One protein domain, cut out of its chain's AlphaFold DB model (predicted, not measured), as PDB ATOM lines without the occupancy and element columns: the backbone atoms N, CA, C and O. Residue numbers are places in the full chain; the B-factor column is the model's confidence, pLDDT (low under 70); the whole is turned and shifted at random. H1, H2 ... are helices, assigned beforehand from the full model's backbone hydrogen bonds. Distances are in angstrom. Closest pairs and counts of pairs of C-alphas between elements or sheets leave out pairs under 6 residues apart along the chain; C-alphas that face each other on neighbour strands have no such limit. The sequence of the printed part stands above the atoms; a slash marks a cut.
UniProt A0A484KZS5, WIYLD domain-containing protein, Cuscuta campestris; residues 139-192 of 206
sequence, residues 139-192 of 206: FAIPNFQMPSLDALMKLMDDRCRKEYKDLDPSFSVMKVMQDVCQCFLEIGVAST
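AT A GLANCE: This is residues 139 to 192 of the 206 residues of the protein "WIYLD domain-containing protein" of Cuscuta campestris (UniProt A0A484KZS5). H2, the longest helix, and H1 cross at a steep tilt, running opposite ways, and the loop that joins them sticks out at one end with residues 165 to 170. The printed part has 54 residues, with two named helices in the order H1, H2 and no named strand; the class is all helix. It is only just loose, close to compact, with a radius of gyration of the C-alphas of 12.5 A, and elongated, spanning 38 by 20 by 16 A.

IN THESE COORDINATES: H2, residues 173 to 190, is 25.4 A long and ends at C-alpha 190 (181.800, 213.455, 139.763). H1, residues 149 to 163, is 20.6 A long and begins at C-alpha 149 (173.770, 200.473, 139.021).

HOW THE PARTS SIT: H2, with residues 179 to 187 alone, touches residues 151 to 156 of H1. Their closest C-alphas, of Leu 152 and Phe 184, are 6.0 A apart. The tilt is steep, 56 degrees, opposite ways. In H1 and H2 every O i to N i+4 pair is within hydrogen-bond range.

THE WHOLE: The C-alphas farthest apart, of Asn 143 and Pro 169, are 38.1 A apart. The printed part has no cut, and the link from H1 to H2 is short. Residues 139 to 141 and 190 to 192 have pLDDT under 70.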
ATOM      1  N   PHE A 139     167.952 215.622 142.238       61.25
ATOM      2  CA  PHE A 139     167.652 216.436 141.051       61.25
ATOM      3  C   PHE A 139     167.770 217.948 141.288       61.25
ATOM      4  O   PHE A 139     167.814 218.711 140.326       61.25
ATOM      5  N   ALA A 140     167.836 218.394 142.548       65.56
ATOM      6  CA  ALA A 140     168.123 219.790 142.873       65.56
ATOM      7  C   ALA A 140     169.624 220.124 142.753       65.56
ATOM      8  O   ALA A 140     169.996 221.295 142.820       65.56
ATOM      9  N   ILE A 141     170.487 219.114 142.582       69.12
ATOM     10  CA  ILE A 141     171.932 219.293 142.446       69.12
ATOM     11  C   ILE A 141     172.256 219.626 140.980       69.12
ATOM     12  O   ILE A 141     171.907 218.855 140.079       69.12
ATOM     13  N   PRO A 142     172.924 220.761 140.701       72.75
ATOM     14  CA  PRO A 142     173.276 221.134 139.339       72.75
ATOM     15  C   PRO A 142     174.242 220.111 138.732       72.75
ATOM     16  O   PRO A 142     175.181 219.661 139.384       72.75
ATOM     17  N   ASN A 143     174.016 219.773 137.461       77.06
ATOM     18  CA  ASN A 143     174.795 218.794 136.693       77.06
ATOM     19  C   ASN A 143     174.763 217.354 137.225       77.06
ATOM     20  O   ASN A 143     175.618 216.551 136.851       77.06
ATOM     21  N   PHE A 144     173.781 217.013 138.060       82.19
ATOM     22  CA  PHE A 144     173.607 215.639 138.499       82.19
ATOM     23  C   PHE A 144     173.275 214.729 137.313       82.19
ATOM     24  O   PHE A 144     172.277 214.922 136.611       82.19
ATOM     25  N   GLN A 145     174.104 213.713 137.108       84.00
ATOM     26  CA  GLN A 145     173.824 212.620 136.192       84.00
ATOM     27  C   GLN A 145     173.397 211.388 136.974       84.00
ATOM     28  O   GLN A 145     174.002 211.034 137.977       84.00
ATOM     29  N   MET A 146     172.359 210.710 136.490       84.56
ATOM     30  CA  MET A 146     171.927 209.444 137.074       84.56
ATOM     31  C   MET A 146     173.062 208.410 136.945       84.56
ATOM     32  O   MET A 146     173.431 208.073 135.816       84.56
ATOM     33  N   PRO A 147     173.621 207.894 138.053       88.81
ATOM     34  CA  PRO A 147     174.649 206.866 137.989       88.81
ATOM     35  C   PRO A 147     174.058 205.530 137.524       88.81
ATOM     36  O   PRO A 147     172.890 205.220 137.775       88.81
ATOM     37  N   SER A 148     174.873 204.708 136.860       89.75
ATOM     38  CA  SER A 148     174.491 203.325 136.570       89.75
ATOM     39  C   SER A 148     174.564 202.474 137.841       89.75
ATOM     40  O   SER A 148     175.378 202.728 138.731       89.75
ATOM     41  N   LEU A 149     173.738 201.426 137.908       90.38
ATOM     42  CA  LEU A 149     173.770 200.473 139.021       90.38
ATOM     43  C   LEU A 149     175.161 199.840 139.182       90.38
ATOM     44  O   LEU A 149     175.644 199.715 140.298       90.38
ATOM     45  N   ASP A 150     175.818 199.495 138.073       91.94
ATOM     46  CA  ASP A 150     177.162 198.904 138.074       91.94
ATOM     47  C   ASP A 150     178.204 199.830 138.723       91.94
ATOM     48  O   ASP A 150     178.959 199.406 139.599       91.94
ATOM     49  N   ALA A 151     178.189 201.122 138.377       92.44
ATOM     50  CA  ALA A 151     179.094 202.101 138.970       92.44
ATOM     51  C   ALA A 151     178.839 202.277 140.476       92.44
ATOM     52  O   ALA A 151     179.790 202.354 141.256       92.44
ATOM     53  N   LEU A 152     177.564 202.301 140.883       93.44
ATOM     54  CA  LEU A 152     177.168 202.380 142.289       93.44
ATOM     55  C   LEU A 152     177.647 201.161 143.081       93.44
ATOM     56  O   LEU A 152     178.272 201.323 144.128       93.44
ATOM     57  N   MET A 153     177.382 199.957 142.570       91.38
ATOM     58  CA  MET A 153     177.793 198.701 143.200       91.38
ATOM     59  C   MET A 153     179.313 198.624 143.326       91.38
ATOM     60  O   MET A 153     179.825 198.340 144.404       91.38
ATOM     61  N   LYS A 154     180.047 198.979 142.267       94.25
ATOM     62  CA  LYS A 154     181.511 198.995 142.276       94.25
ATOM     63  C   LYS A 154     182.083 199.929 143.345       94.25
ATOM     64  O   LYS A 154     182.990 199.537 144.078       94.25
ATOM     65  N   LEU A 155     181.564 201.154 143.441       92.75
ATOM     66  CA  LEU A 155     182.039 202.124 144.429       92.75
ATOM     67  C   LEU A 155     181.684 201.696 145.857       92.75
ATOM     68  O   LEU A 155     182.507 201.831 146.764       92.75
ATOM     69  N   MET A 156     180.479 201.157 146.053       92.75
ATOM     70  CA  MET A 156     180.053 200.626 147.344       92.75
ATOM     71  C   MET A 156     180.932 199.454 147.782       92.75
ATOM     72  O   MET A 156     181.399 199.434 148.914       92.75
ATOM     73  N   ASP A 157     181.237 198.523 146.884       92.50
ATOM     74  CA  ASP A 157     182.123 197.398 147.171       92.50
ATOM     75  C   ASP A 157     183.518 197.862 147.614       92.50
ATOM     76  O   ASP A 157     184.099 197.316 148.557       92.50
ATOM     77  N   ASP A 158     184.062 198.891 146.958       92.12
ATOM     78  CA  ASP A 158     185.331 199.502 147.352       92.12
ATOM     79  C   ASP A 158     185.253 200.160 148.732       92.12
ATOM     80  O   ASP A 158     186.199 200.042 149.516       92.12
ATOM     81  N   ARG A 159     184.140 200.829 149.047       90.31
ATOM     82  CA  ARG A 159     183.903 201.436 150.363       90.31
ATOM     83  C   ARG A 159     183.757 200.367 151.441       90.31
ATOM     84  O   ARG A 159     184.420 200.457 152.470       90.31
ATOM     85  N   CYS A 160     183.031 199.287 151.168       87.19
ATOM     86  CA  CYS A 160     182.897 198.164 152.088       87.19
ATOM     87  C   CYS A 160     184.230 197.489 152.389       87.19
ATOM     88  O   CYS A 160     184.558 197.236 153.548       87.19
ATOM     89  N   ARG A 161     185.057 197.284 151.361       86.62
ATOM     90  CA  ARG A 161     186.426 196.792 151.532       86.62
ATOM     91  C   ARG A 161     187.333 197.767 152.278       86.62
ATOM     92  O   ARG A 161     188.426 197.363 152.654       86.62
ATOM     93  N   LYS A 162     186.989 199.038 152.448       85.75
ATOM     94  CA  LYS A 162     187.828 200.003 153.176       85.75
ATOM     95  C   LYS A 162     187.343 200.202 154.604       85.75
ATOM     96  O   LYS A 162     188.166 200.187 155.510       85.75
ATOM     97  N   GLU A 163     186.037 200.344 154.788       83.12
ATOM     98  CA  GLU A 163     185.432 200.803 156.041       83.12
ATOM     99  C   GLU A 163     184.784 199.692 156.874       83.12
ATOM    100  O   GLU A 163     184.585 199.885 158.069       83.12
ATOM    101  N   TYR A 164     184.480 198.529 156.282       83.62
ATOM    102  CA  TYR A 164     183.749 197.439 156.953       83.62
ATOM    103  C   TYR A 164     184.548 196.133 157.082       83.62
ATOM    104  O   TYR A 164     183.972 195.085 157.360       83.62
ATOM    105  N   LYS A 165     185.874 196.173 156.880       77.69
ATOM    106  CA  LYS A 165     186.755 194.992 157.009       77.69
ATOM    107  C   LYS A 165     186.752 194.399 158.415       77.69
ATOM    108  O   LYS A 165     186.702 193.182 158.554       77.69
ATOM    109  N   ASP A 166     186.765 195.269 159.415       76.19
ATOM    110  CA  ASP A 166     186.677 194.915 160.823       76.19
ATOM    111  C   ASP A 166     185.338 195.465 161.314       76.19
ATOM    112  O   ASP A 166     185.199 196.668 161.526       76.19
ATOM    113  N   LEU A 167     184.309 194.615 161.373       72.50
ATOM    114  CA  LEU A 167     182.973 195.031 161.804       72.50
ATOM    115  C   LEU A 167     183.044 195.516 163.261       72.50
ATOM    116  O   LEU A 167     183.053 194.719 164.198       72.50
ATOM    117  N   ASP A 168     183.133 196.834 163.435       75.06
ATOM    118  CA  ASP A 168     183.109 197.509 164.732       75.06
ATOM    119  C   ASP A 168     181.747 197.279 165.425       75.06
ATOM    120  O   ASP A 168     180.727 197.173 164.738       75.06
ATOM    121  N   PRO A 169     181.667 197.229 166.768       80.75
ATOM    122  CA  PRO A 169     180.394 197.150 167.495       80.75
ATOM    123  C   PRO A 169     179.371 198.254 167.153       80.75
ATOM    124  O   PRO A 169     178.180 198.092 167.405       80.75
ATOM    125  N   SER A 170     179.819 199.373 166.582       77.69
ATOM    126  CA  SER A 170     178.999 200.466 166.046       77.69
ATOM    127  C   SER A 170     178.540 200.255 164.597       77.69
ATOM    128  O   SER A 170     177.869 201.126 164.032       77.69
ATOM    129  N   PHE A 171     178.874 199.113 163.980       84.75
ATOM    130  CA  PHE A 171     178.387 198.736 162.660       84.75
ATOM    131  C   PHE A 171     176.863 198.796 162.634       84.75
ATOM    132  O   PHE A 171     176.163 198.241 163.482       84.75
ATOM    133  N   SER A 172     176.340 199.478 161.626       85.44
ATOM    134  CA  SER A 172     174.914 199.676 161.475       85.44
ATOM    135  C   SER A 172     174.539 199.536 160.015       85.44
ATOM    136  O   SER A 172     175.130 200.176 159.146       85.44
ATOM    137  N   VAL A 173     173.489 198.758 159.748       88.19
ATOM    138  CA  VAL A 173     172.876 198.665 158.415       88.19
ATOM    139  C   VAL A 173     172.421 200.048 157.934       88.19
ATOM    140  O   VAL A 173     172.486 200.340 156.744       88.19
ATOM    141  N   MET A 174     172.045 200.942 158.856       88.06
ATOM    142  CA  MET A 174     171.735 202.337 158.536       88.06
ATOM    143  C   MET A 174     172.940 203.065 157.931       88.06
ATOM    144  O   MET A 174     172.770 203.827 156.985       88.06
ATOM    145  N   LYS A 175     174.153 202.811 158.435       88.75
ATOM    146  CA  LYS A 175     175.385 203.422 157.923       88.75
ATOM    147  C   LYS A 175     175.679 202.950 156.497       88.75
ATOM    148  O   LYS A 175     175.952 203.767 155.629       88.75
ATOM    149  N   VAL A 176     175.486 201.657 156.228       90.81
ATOM    150  CA  VAL A 176     175.609 201.094 154.874       90.81
ATOM    151  C   VAL A 176     174.592 201.727 153.920       90.81
ATOM    152  O   VAL A 176     174.949 202.140 152.823       90.81
ATOM    153  N   MET A 177     173.330 201.869 154.334       90.94
ATOM    154  CA  MET A 177     172.306 202.521 153.504       90.94
ATOM    155  C   MET A 177     172.614 204.006 153.255       90.94
ATOM    156  O   MET A 177     172.405 204.499 152.147       90.94
ATOM    157  N   GLN A 178     173.150 204.714 154.253       90.00
ATOM    158  CA  GLN A 178     173.622 206.093 154.095       90.00
ATOM    159  C   GLN A 178     174.778 206.177 153.098       90.00
ATOM    160  O   GLN A 178     174.762 207.038 152.219       90.00
ATOM    161  N   ASP A 179     175.725 205.246 153.171       91.00
ATOM    162  CA  ASP A 179     176.814 205.152 152.209       91.00
ATOM    163  C   ASP A 179     176.318 204.866 150.792       91.00
ATOM    164  O   ASP A 179     176.892 205.388 149.841       91.00
ATOM    165  N   VAL A 180     175.240 204.088 150.612       92.19
ATOM    166  CA  VAL A 180     174.671 203.816 149.275       92.19
ATOM    167  C   VAL A 180     174.148 205.113 148.675       92.19
ATOM    168  O   VAL A 180     174.468 205.441 147.532       92.19
ATOM    169  N   CYS A 181     173.396 205.884 149.460       89.62
ATOM    170  CA  CYS A 181     172.925 207.204 149.054       89.62
ATOM    171  C   CYS A 181     174.094 208.146 148.743       89.62
ATOM    172  O   CYS A 181     174.056 208.879 147.758       89.62
ATOM    173  N   GLN A 182     175.152 208.102 149.547       90.00
ATOM    174  CA  GLN A 182     176.315 208.959 149.380       90.00
ATOM    175  C   GLN A 182     177.115 208.608 148.116       90.00
ATOM    176  O   GLN A 182     177.402 209.493 147.314       90.00
ATOM    177  N   CYS A 183     177.401 207.326 147.881       90.62
ATOM    178  CA  CYS A 183     178.021 206.842 146.647       90.62
ATOM    179  C   CYS A 183     177.208 207.254 145.413       90.62
ATOM    180  O   CYS A 183     177.773 207.685 144.411       90.62
ATOM    181  N   PHE A 184     175.879 207.154 145.485       90.06
ATOM    182  CA  PHE A 184     174.989 207.553 144.397       90.06
ATOM    183  C   PHE A 184     175.131 209.045 144.056       90.06
ATOM    184  O   PHE A 184     175.231 209.408 142.881       90.06
ATOM    185  N   LEU A 185     175.201 209.906 145.074       87.00
ATOM    186  CA  LEU A 185     175.423 211.341 144.892       87.00
ATOM    187  C   LEU A 185     176.831 211.644 144.365       87.00
ATOM    188  O   LEU A 185     176.977 212.430 143.432       87.00
ATOM    189  N   GLU A 186     177.859 211.000 144.917       88.19
ATOM    190  CA  GLU A 186     179.252 211.187 144.503       88.19
ATOM    191  C   GLU A 186     179.453 210.857 143.025       88.19
ATOM    192  O   GLU A 186     180.009 211.669 142.290       88.19
ATOM    193  N   ILE A 187     178.950 209.709 142.564       88.69
ATOM    194  CA  ILE A 187     179.072 209.308 141.157       88.69
ATOM    195  C   ILE A 187     178.310 210.284 140.262       88.69
ATOM    196  O   ILE A 187     178.821 210.691 139.219       88.69
ATOM    197  N   GLY A 188     177.101 210.679 140.671       83.12
ATOM    198  CA  GLY A 188     176.267 211.542 139.847       83.12
ATOM    199  C   GLY A 188     176.783 212.972 139.700       83.12
ATOM    200  O   GLY A 188     176.457 213.631 138.715       83.12
ATOM    201  N   VAL A 189     177.626 213.451 140.618       81.75
ATOM    202  CA  VAL A 189     178.252 214.785 140.544       81.75
ATOM    203  C   VAL A 189     179.679 214.728 139.976       81.75
ATOM    204  O   VAL A 189     180.114 215.665 139.294       81.75
ATOM    205  N   ALA A 190     180.406 213.624 140.189       66.12
ATOM    206  CA  ALA A 190     181.800 213.455 139.763       66.12
ATOM    207  C   ALA A 190     182.013 213.580 138.245       66.12
ATOM    208  O   ALA A 190     183.100 213.971 137.820       66.12
ATOM    209  N   SER A 191     180.983 213.350 137.423       59.09
ATOM    210  CA  SER A 191     181.065 213.514 135.962       59.09
ATOM    211  C   SER A 191     181.375 214.945 135.495       59.09
ATOM    212  O   SER A 191     181.639 215.146 134.311       59.09
ATOM    213  N   THR A 192     181.384 215.944 136.388       55.31
ATOM    214  CA  THR A 192     181.750 217.334 136.047       55.31
ATOM    215  C   THR A 192     183.063 217.832 136.646       55.31
ATOM    216  O   THR A 192     183.499 218.935 136.320       55.31
TER     217      THR A 192